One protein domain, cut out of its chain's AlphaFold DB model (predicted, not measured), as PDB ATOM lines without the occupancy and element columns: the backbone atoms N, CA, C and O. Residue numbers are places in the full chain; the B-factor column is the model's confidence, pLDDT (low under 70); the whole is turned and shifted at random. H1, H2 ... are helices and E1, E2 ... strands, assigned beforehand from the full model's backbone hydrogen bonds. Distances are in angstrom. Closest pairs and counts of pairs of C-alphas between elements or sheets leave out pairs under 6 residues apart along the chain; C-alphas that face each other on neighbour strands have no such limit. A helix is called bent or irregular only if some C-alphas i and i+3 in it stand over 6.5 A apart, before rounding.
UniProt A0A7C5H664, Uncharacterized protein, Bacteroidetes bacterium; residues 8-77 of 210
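Overview. This is residues 8 to 77 of the 210 residues of an uncharacterized protein of Bacteroidetes bacterium (UniProt A0A7C5H664). A small three-strand sheet, E2, E3 and E4, has helix H2 over one face, running along the strands; beyond its edge at E2 lies a second part, made of the short strand E1, helix H1 and a loop of residues 10 to 18. The 70 printed residues include two named helices and four named strands in the order E1, H1, E2, H2, E3, E4, a mixed class. The sheet runs E2, E3, E4 and is mixed, with E2 and E3 parallel and E3 and E4 antiparallel. The whole is compact, with a radius of gyration of the C-alphas of 12.0 A and spans of 27 by 27 by 18 A.

Arrangement. Residues 8 to 9 pair in parallel with residues 21 to 22 of E1, residues 19 to 22, which pairs with no named strand. The closest C-alphas of E1 and H1, residues 23 to 33, are those of Leu 20 and Ile 29, 6.8 A apart. H1 is not on the sheet of E2, residues 37 to 41, E3, residues 63 to 67, and E4, residues 74 to 76. E1 is apart from E2, E3 and E4. H2, residues 47 to 57, is on the sheet at a height over the sheet of 10.2 A. It is over E3 and only just over E2, on which 3 of its C-alphas fall, and runs along the strands, at 13 degrees to E3 on the local plane. The closest C-alphas of H2 and E3 are those of Met 54 and Phe 64, 7.1 A apart. E2, H2 and E3 form a strand-helix-strand unit, two parallel neighbour strands with a helix between them, whose crossover is right-handed. H1 and H2 are close but not clearly touching: their closest C-alphas, those of Pro 27 and Leu 57, are 7.1 A apart. Between E2 and E3, N 40 and O 65 are 2.8 A apart, within hydrogen-bond range; between the hairpin strands E3 and E4, N 66 and O 75 are also 2.8 A apart. Every O i to N i+4 pair is within range in H2, and 5 of 7 are in H1.

Along the chain. E1 begins at C-alpha 19, (1.844, 67.978, -36.709). H1 is 14.6 A long and irregular, with C-alphas 24 and 27 at 7.9 A. E2 is 13.4 A, H2 15.3 A and E3 13.3 A long. E4 ends at C-alpha 76, (-6.314, 61.155, -16.175).

Size, cuts and confidence. The two farthest C-alphas, those of Ile 32 and Glu 70, are 31.1 A apart. The printed part has no cut, and no link is long. The mean pLDDT of the printed part is 72.4; residues 10 to 18, residue 60 and residues 68 to 77 are under 70.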
ATOM      1  N   VAL A   8       1.751  66.101 -31.694       84.44
ATOM      2  CA  VAL A   8       3.112  66.551 -31.350       84.44
ATOM      3  C   VAL A   8       4.038  65.344 -31.336       84.44
ATOM      4  O   VAL A   8       3.759  64.354 -30.656       84.44
ATOM      5  N   HIS A   9       5.146  65.434 -32.068       77.50
ATOM      6  CA  HIS A   9       6.088  64.332 -32.236       77.50
ATOM      7  C   HIS A   9       7.330  64.490 -31.338       77.50
ATOM      8  O   HIS A   9       7.901  65.581 -31.273       77.50
ATOM      9  N   PRO A  10       7.783  63.413 -30.663       67.06
ATOM     10  CA  PRO A  10       8.997  63.430 -29.840       67.06
ATOM     11  C   PRO A  10      10.305  63.399 -30.654       67.06
ATOM     12  O   PRO A  10      11.361  63.696 -30.103       67.06
ATOM     13  N   GLY A  11      10.252  63.057 -31.948       61.50
ATOM     14  CA  GLY A  11      11.412  62.993 -32.849       61.50
ATOM     15  C   GLY A  11      11.642  64.270 -33.668       61.50
ATOM     16  O   GLY A  11      10.743  65.095 -33.805       61.50
ATOM     17  N   LYS A  12      12.855  64.424 -34.222       50.69
ATOM     18  CA  LYS A  12      13.239  65.566 -35.075       50.69
ATOM     19  C   LYS A  12      12.690  65.505 -36.507       50.69
ATOM     20  O   LYS A  12      12.566  66.559 -37.112       50.69
ATOM     21  N   ASP A  13      12.314  64.324 -37.001       50.44
ATOM     22  CA  ASP A  13      12.004  64.112 -38.422       50.44
ATOM     23  C   ASP A  13      10.680  63.362 -38.616       50.44
ATOM     24  O   ASP A  13      10.647  62.152 -38.843       50.44
ATOM     25  N   SER A  14       9.566  64.079 -38.529       48.78
ATOM     26  CA  SER A  14       8.288  63.578 -39.039       48.78
ATOM     27  C   SER A  14       7.463  64.741 -39.580       48.78
ATOM     28  O   SER A  14       6.732  65.407 -38.843       48.78
ATOM     29  N   GLU A  15       7.609  64.985 -40.882       50.12
ATOM     30  CA  GLU A  15       6.736  65.851 -41.677       50.12
ATOM     31  C   GLU A  15       5.393  65.142 -41.928       50.12
ATOM     32  O   GLU A  15       5.072  64.729 -43.040       50.12
ATOM     33  N   GLU A  16       4.606  64.940 -40.872       55.03
ATOM     34  CA  GLU A  16       3.187  64.623 -41.031       55.03
ATOM     35  C   GLU A  16       2.382  65.924 -41.101       55.03
ATOM     36  O   GLU A  16       2.544  66.812 -40.263       55.03
ATOM     37  N   ASN A  17       1.484  66.014 -42.087       54.62
ATOM     38  CA  ASN A  17       0.684  67.207 -42.403       54.62
ATOM     39  C   ASN A  17      -0.205  67.729 -41.249       54.62
ATOM     40  O   ASN A  17      -0.687  68.854 -41.339       54.62
ATOM     41  N   ASP A  18      -0.391  66.955 -40.170       61.84
ATOM     42  CA  ASP A  18      -1.207  67.307 -38.991       61.84
ATOM     43  C   ASP A  18      -0.374  67.551 -37.707       61.84
ATOM     44  O   ASP A  18      -0.907  67.580 -36.587       61.84
ATOM     45  N   SER A  19       0.946  67.708 -37.838       73.81
ATOM     46  CA  SER A  19       1.844  67.978 -36.709       73.81
ATOM     47  C   SER A  19       1.853  69.468 -36.340       73.81
ATOM     48  O   SER A  19       2.158  70.322 -37.168       73.81
ATOM     49  N   LEU A  20       1.575  69.792 -35.072       78.62
ATOM     50  CA  LEU A  20       1.642  71.160 -34.531       78.62
ATOM     51  C   LEU A  20       3.071  71.620 -34.221       78.62
ATOM     52  O   LEU A  20       3.275  72.775 -33.850       78.62
ATOM     53  N   GLY A  21       4.049  70.722 -34.347       77.38
ATOM     54  CA  GLY A  21       5.456  71.020 -34.138       77.38
ATOM     55  C   GLY A  21       6.170  70.025 -33.221       77.38
ATOM     56  O   GLY A  21       5.610  68.995 -32.827       77.38
ATOM     57  N   PRO A  22       7.441  70.312 -32.906       76.12
ATOM     58  CA  PRO A  22       8.287  69.436 -32.114       76.12
ATOM     59  C   PRO A  22       7.944  69.478 -30.620       76.12
ATOM     60  O   PRO A  22       7.530  70.494 -30.060       76.12
ATOM     61  N   TYR A  23       8.208  68.363 -29.943       76.56
ATOM     62  CA  TYR A  23       7.940  68.169 -28.516       76.56
ATOM     63  C   TYR A  23       8.575  69.206 -27.577       76.56
ATOM     64  O   TYR A  23       8.034  69.507 -26.517       76.56
ATOM     65  N   ASN A  24       9.706  69.796 -27.958       77.12
ATOM     66  CA  ASN A  24      10.366  70.839 -27.167       77.12
ATOM     67  C   ASN A  24       9.593  72.173 -27.135       77.12
ATOM     68  O   ASN A  24       9.824  72.971 -26.230       77.12
ATOM     69  N   GLN A  25       8.676  72.403 -28.077       82.50
ATOM     70  CA  GLN A  25       7.836  73.603 -28.171       82.50
ATOM     71  C   GLN A  25       6.444  73.399 -27.560       82.50
ATOM     72  O   GLN A  25       5.566  74.250 -27.697       82.50
ATOM     73  N   LEU A  26       6.232  72.289 -26.846       83.31
ATOM     74  CA  LEU A  26       4.951  71.939 -26.241       83.31
ATOM     75  C   LEU A  26       4.311  73.088 -25.422       83.31
ATOM     76  O   LEU A  26       3.122  73.331 -25.622       83.31
ATOM     77  N   PRO A  27       5.041  73.865 -24.586       83.06
ATOM     78  CA  PRO A  27       4.459  75.012 -23.877       83.06
ATOM     79  C   PRO A  27       3.878  76.101 -24.793       83.06
ATOM     80  O   PRO A  27       2.848  76.692 -24.465       83.06
ATOM     81  N   ASP A  28       4.519  76.370 -25.930       83.69
ATOM     82  CA  ASP A  28       4.090  77.405 -26.874       83.69
ATOM     83  C   ASP A  28       2.902  76.920 -27.708       83.69
ATOM     84  O   ASP A  28       1.915  77.643 -27.857       83.69
ATOM     85  N   ILE A  29       2.940  75.659 -28.154       86.00
ATOM     86  CA  ILE A  29       1.837  74.994 -28.866       86.00
ATOM     87  C   ILE A  29       0.557  75.055 -28.031       86.00
ATOM     88  O   ILE A  29      -0.502  75.427 -28.539       86.00
ATOM     89  N   ILE A  30       0.664  74.736 -26.741       85.56
ATOM     90  CA  ILE A  30      -0.441  74.791 -25.784       85.56
ATOM     91  C   ILE A  30      -1.045  76.197 -25.705       85.56
ATOM     92  O   ILE A  30      -2.266  76.345 -25.740       85.56
ATOM     93  N   ARG A  31      -0.204  77.232 -25.590       83.75
ATOM     94  CA  ARG A  31      -0.654  78.621 -25.420       83.75
ATOM     95  C   ARG A  31      -1.313  79.171 -26.678       83.75
ATOM     96  O   ARG A  31      -2.372  79.785 -26.580       83.75
ATOM     97  N   ILE A  32      -0.704  78.940 -27.841       86.50
ATOM     98  CA  ILE A  32      -1.198  79.427 -29.137       86.50
ATOM     99  C   ILE A  32      -2.545  78.779 -29.465       86.50
ATOM    100  O   ILE A  32      -3.487  79.469 -29.850       86.50
ATOM    101  N   ASN A  33      -2.651  77.465 -29.259       83.50
ATOM    102  CA  ASN A  33      -3.851  76.703 -29.601       83.50
ATOM    103  C   ASN A  33      -4.890  76.652 -28.472       83.50
ATOM    104  O   ASN A  33      -5.950  76.067 -28.674       83.50
ATOM    105  N   LYS A  34      -4.607  77.264 -27.308       83.56
ATOM    106  CA  LYS A  34      -5.455  77.227 -26.102       83.56
ATOM    107  C   LYS A  34      -5.888  75.795 -25.767       83.56
ATOM    108  O   LYS A  34      -7.070  75.478 -25.718       83.56
ATOM    109  N   VAL A  35      -4.898  74.915 -25.633       86.19
ATOM    110  CA  VAL A  35      -5.121  73.492 -25.362       86.19
ATOM    111  C   VAL A  35      -5.458  73.299 -23.888       86.19
ATOM    112  O   VAL A  35      -4.644  73.625 -23.028       86.19
ATOM    113  N   ASP A  36      -6.618  72.707 -23.620       85.00
ATOM    114  CA  ASP A  36      -7.090  72.426 -22.259       85.00
ATOM    115  C   ASP A  36      -6.826  70.971 -21.817       85.00
ATOM    116  O   ASP A  36      -6.944  70.654 -20.636       85.00
ATOM    117  N   GLU A  37      -6.458  70.069 -22.739       83.62
ATOM    118  CA  GLU A  37      -6.181  68.653 -22.447       83.62
ATOM    119  C   GLU A  37      -5.044  68.094 -23.318       83.62
ATOM    120  O   GLU A  37      -5.011  68.312 -24.530       83.62
ATOM    121  N   ILE A  38      -4.138  67.321 -22.714       86.75
ATOM    122  CA  ILE A  38      -3.033  66.630 -23.394       86.75
ATOM    123  C   ILE A  38      -3.130  65.128 -23.147       86.75
ATOM    124  O   ILE A  38      -3.257  64.683 -22.007       86.75
ATOM    125  N   ILE A  39      -3.005  64.341 -24.217       86.00
ATOM    126  CA  ILE A  39      -2.988  62.876 -24.158       86.00
ATOM    127  C   ILE A  39      -1.590  62.372 -24.538       86.00
ATOM    128  O   ILE A  39      -1.181  62.456 -25.694       86.00
ATOM    129  N   PHE A  40      -0.858  61.819 -23.573       85.50
ATOM    130  CA  PHE A  40       0.439  61.185 -23.793       85.50
ATOM    131  C   PHE A  40       0.279  59.741 -24.265       85.50
ATOM    132  O   PHE A  40      -0.496  58.981 -23.693       85.50
ATOM    133  N   SER A  41       1.062  59.328 -25.262       81.06
ATOM    134  CA  SER A  41       1.130  57.929 -25.689       81.06
ATOM    135  C   SER A  41       2.279  57.207 -24.987       81.06
ATOM    136  O   SER A  41       3.445  57.393 -25.341       81.06
ATOM    137  N   ALA A  42       1.956  56.321 -24.043       78.00
ATOM    138  CA  ALA A  42       2.941  55.502 -23.326       78.00
ATOM    139  C   ALA A  42       3.578  54.398 -24.202       78.00
ATOM    140  O   ALA A  42       4.384  53.605 -23.722       78.00
ATOM    141  N   LYS A  43       3.222  54.325 -25.495       76.75
ATOM    142  CA  LYS A  43       3.946  53.532 -26.503       76.75
ATOM    143  C   LYS A  43       5.228  54.214 -26.971       76.75
ATOM    144  O   LYS A  43       6.172  53.527 -27.343       76.75
ATOM    145  N   VAL A  44       5.212  55.544 -27.033       73.00
ATOM    146  CA  VAL A  44       6.255  56.340 -27.696       73.00
ATOM    147  C   VAL A  44       7.126  57.068 -26.676       73.00
ATOM    148  O   VAL A  44       8.312  57.246 -26.914       73.00
ATOM    149  N   ILE A  45       6.543  57.465 -25.543       78.25
ATOM    150  CA  ILE A  45       7.204  58.249 -24.498       78.25
ATOM    151  C   ILE A  45       7.243  57.420 -23.212       78.25
ATOM    152  O   ILE A  45       6.258  56.759 -22.866       78.25
ATOM    153  N   SER A  46       8.371  57.450 -22.500       79.62
ATOM    154  CA  SER A  46       8.529  56.739 -21.230       79.62
ATOM    155  C   SER A  46       7.683  57.360 -20.109       79.62
ATOM    156  O   SER A  46       7.366  58.550 -20.120       79.62
ATOM    157  N   SER A  47       7.338  56.566 -19.089       73.06
ATOM    158  CA  SER A  47       6.602  57.070 -17.918       73.06
ATOM    159  C   SER A  47       7.344  58.200 -17.196       73.06
ATOM    160  O   SER A  47       6.709  59.123 -16.692       73.06
ATOM    161  N   GLU A  48       8.679  58.146 -17.162       72.62
ATOM    162  CA  GLU A  48       9.513  59.189 -16.561       72.62
ATOM    163  C   GLU A  48       9.376  60.514 -17.318       72.62
ATOM    164  O   GLU A  48       9.099  61.549 -16.712       72.62
ATOM    165  N   GLU A  49       9.490  60.481 -18.646       77.44
ATOM    166  CA  GLU A  49       9.302  61.661 -19.490       77.44
ATOM    167  C   GLU A  49       7.886  62.226 -19.357       77.44
ATOM    168  O   GLU A  49       7.721  63.440 -19.242       77.44
ATOM    169  N   ILE A  50       6.855  61.376 -19.300       81.75
ATOM    170  CA  ILE A  50       5.475  61.821 -19.065       81.75
ATOM    171  C   ILE A  50       5.375  62.598 -17.743       81.75
ATOM    172  O   ILE A  50       4.884  63.729 -17.733       81.75
ATOM    173  N   ILE A  51       5.891  62.038 -16.645       74.75
ATOM    174  CA  ILE A  51       5.866  62.673 -15.317       74.75
ATOM    175  C   ILE A  51       6.623  64.005 -15.333       74.75
ATOM    176  O   ILE A  51       6.112  65.014 -14.843       74.75
ATOM    177  N   GLN A  52       7.814  64.045 -15.933       75.44
ATOM    178  CA  GLN A  52       8.595  65.278 -16.051       75.44
ATOM    179  C   GLN A  52       7.831  66.374 -16.805       75.44
ATOM    180  O   GLN A  52       7.903  67.545 -16.427       75.44
ATOM    181  N   ASN A  53       7.075  66.018 -17.843       78.00
ATOM    182  CA  ASN A  53       6.289  66.983 -18.606       78.00
ATOM    183  C   ASN A  53       5.053  67.456 -17.851       78.00
ATOM    184  O   ASN A  53       4.800  68.659 -17.825       78.00
ATOM    185  N   MET A  54       4.350  66.559 -17.158       77.94
ATOM    186  CA  MET A  54       3.269  66.949 -16.249       77.94
ATOM    187  C   MET A  54       3.769  67.940 -15.189       77.94
ATOM    188  O   MET A  54       3.120  68.952 -14.945       77.94
ATOM    189  N   MET A  55       4.962  67.725 -14.618       72.50
ATOM    190  CA  MET A  55       5.558  68.668 -13.663       72.50
ATOM    191  C   MET A  55       5.894  70.022 -14.300       72.50
ATOM    192  O   MET A  55       5.563  71.061 -13.728       72.50
ATOM    193  N   LYS A  56       6.512  70.040 -15.489       77.19
ATOM    194  CA  LYS A  56       6.869  71.282 -16.205       77.19
ATOM    195  C   LYS A  56       5.639  72.105 -16.593       77.19
ATOM    196  O   LYS A  56       5.663  73.330 -16.500       77.19
ATOM    197  N   LEU A  57       4.579  71.427 -17.021       77.69
ATOM    198  CA  LEU A  57       3.352  72.036 -17.527       77.69
ATOM    199  C   LEU A  57       2.291  72.238 -16.437       77.69
ATOM    200  O   LEU A  57       1.296  72.890 -16.711       77.69
ATOM    201  N   SER A  58       2.520  71.766 -15.208       70.00
ATOM    202  CA  SER A  58       1.589  71.872 -14.066       70.00
ATOM    203  C   SER A  58       1.114  73.293 -13.748       70.00
ATOM    204  O   SER A  58       0.059  73.481 -13.152       70.00
ATOM    205  N   ARG A  59       1.898  74.310 -14.131       72.44
ATOM    206  CA  ARG A  59       1.552  75.731 -13.960       72.44
ATOM    207  C   ARG A  59       0.558  76.238 -15.004       72.44
ATOM    208  O   ARG A  59       0.036  77.340 -14.861       72.44
ATOM    209  N   LEU A  60       0.347  75.477 -16.071       69.56
ATOM    210  CA  LEU A  60      -0.671  75.721 -17.076       69.56
ATOM    211  C   LEU A  60      -1.884  74.881 -16.666       69.56
ATOM    212  O   LEU A  60      -1.749  73.688 -16.408       69.56
ATOM    213  N   ASN A  61      -3.048  75.511 -16.544       73.62
ATOM    214  CA  ASN A  61      -4.283  74.871 -16.090       73.62
ATOM    215  C   ASN A  61      -4.828  73.896 -17.154       73.62
ATOM    216  O   ASN A  61      -5.751  74.242 -17.887       73.62
ATOM    217  N   ILE A  62      -4.197  72.727 -17.283       79.19
ATOM    218  CA  ILE A  62      -4.396  71.751 -18.362       79.19
ATOM    219  C   ILE A  62      -4.607  70.370 -17.757       79.19
ATOM    220  O   ILE A  62      -3.893  69.970 -16.835       79.19
ATOM    221  N   ASP A  63      -5.545  69.618 -18.323       78.06
ATOM    222  CA  ASP A  63      -5.772  68.223 -17.975       78.06
ATOM    223  C   ASP A  63      -4.769  67.301 -18.684       78.06
ATOM    224  O   ASP A  63      -4.545  67.389 -19.893       78.06
ATOM    225  N   PHE A  64      -4.191  66.355 -17.945       80.44
ATOM    226  CA  PHE A  64      -3.285  65.359 -18.512       80.44
ATOM    227  C   PHE A  64      -3.934  63.987 -18.522       80.44
ATOM    228  O   PHE A  64      -4.567  63.569 -17.551       80.44
ATOM    229  N   LYS A  65      -3.720  63.264 -19.618       81.81
ATOM    230  CA  LYS A  65      -4.193  61.904 -19.842       81.81
ATOM    231  C   LYS A  65      -3.073  61.040 -20.415       81.81
ATOM    232  O   LYS A  65      -2.272  61.515 -21.209       81.81
ATOM    233  N   ILE A  66      -3.008  59.768 -20.033       78.62
ATOM    234  CA  ILE A  66      -1.988  58.822 -20.514       78.62
ATOM    235  C   ILE A  66      -2.674  57.650 -21.200       78.62
ATOM    236  O   ILE A  66      -3.303  56.839 -20.528       78.62
ATOM    237  N   ALA A  67      -2.520  57.535 -22.515       77.12
ATOM    238  CA  ALA A  67      -2.956  56.391 -23.298       77.12
ATOM    239  C   ALA A  67      -1.941  55.241 -23.190       77.12
ATOM    240  O   ALA A  67      -0.766  55.384 -23.541       77.12
ATOM    241  N   HIS A  68      -2.399  54.084 -22.714       67.44
ATOM    242  CA  HIS A  68      -1.577  52.882 -22.570       67.44
ATOM    243  C   HIS A  68      -1.125  52.338 -23.944       67.44
ATOM    244  O   HIS A  68      -1.913  52.389 -24.891       67.44
ATOM    245  N   PRO A  69       0.077  51.738 -24.081       58.19
ATOM    246  CA  PRO A  69       0.595  51.223 -25.357       58.19
ATOM    247  C   PRO A  69      -0.287  50.187 -26.061       58.19
ATOM    248  O   PRO A  69      -0.238  50.058 -27.281       58.19
ATOM    249  N   GLU A  70      -1.111  49.467 -25.301       53.28
ATOM    250  CA  GLU A  70      -2.073  48.502 -25.844       53.28
ATOM    251  C   GLU A  70      -3.419  49.131 -26.257       53.28
ATOM    252  O   GLU A  70      -4.312  48.414 -26.701       53.28
ATOM    253  N   GLY A  71      -3.592  50.449 -26.091       47.59
ATOM    254  CA  GLY A  71      -4.842  51.170 -26.365       47.59
ATOM    255  C   GLY A  71      -5.964  50.901 -25.355       47.59
ATOM    256  O   GLY A  71      -7.115  51.222 -25.616       47.59
ATOM    257  N   LEU A  72      -5.644  50.277 -24.215       48.31
ATOM    258  CA  LEU A  72      -6.622  49.678 -23.292       48.31
ATOM    259  C   LEU A  72      -7.045  50.568 -22.114       48.31
ATOM    260  O   LEU A  72      -7.896  50.155 -21.332       48.31
ATOM    261  N   SER A  73      -6.424  51.734 -21.926       47.97
ATOM    262  CA  SER A  73      -6.723  52.618 -20.795       47.97
ATOM    263  C   SER A  73      -6.178  54.022 -21.037       47.97
ATOM    264  O   SER A  73      -5.071  54.161 -21.566       47.97
ATOM    265  N   ILE A  74      -6.949  55.037 -20.635       53.56
ATOM    266  CA  ILE A  74      -6.495  56.420 -20.522       53.56
ATOM    267  C   ILE A  74      -6.517  56.814 -19.040       53.56
ATOM    268  O   ILE A  74      -7.575  56.810 -18.418       53.56
ATOM    269  N   ILE A  75      -5.360  57.152 -18.467       55.84
ATOM    270  CA  ILE A  75      -5.234  57.552 -17.054       55.84
ATOM    271  C   ILE A  75      -5.202  59.078 -16.968       55.84
ATOM    272  O   ILE A  75      -4.279  59.674 -17.514       55.84
ATOM    273  N   GLY A  76      -6.191  59.698 -16.315       51.31
ATOM    274  CA  GLY A  76      -6.314  61.155 -16.175       51.31
ATOM    275  C   GLY A  76      -5.865  61.709 -14.816       51.31
ATOM    276  O   GLY A  76      -5.916  61.009 -13.806       51.31
ATOM    277  N   SER A  77      -5.466  62.984 -14.773       44.47
ATOM    278  CA  SER A  77      -5.069  63.703 -13.546       44.47
ATOM    279  C   SER A  77      -6.232  64.095 -12.617       44.47
ATOM    280  O   SER A  77      -5.984  64.447 -11.470       44.47
TER     281      SER A  77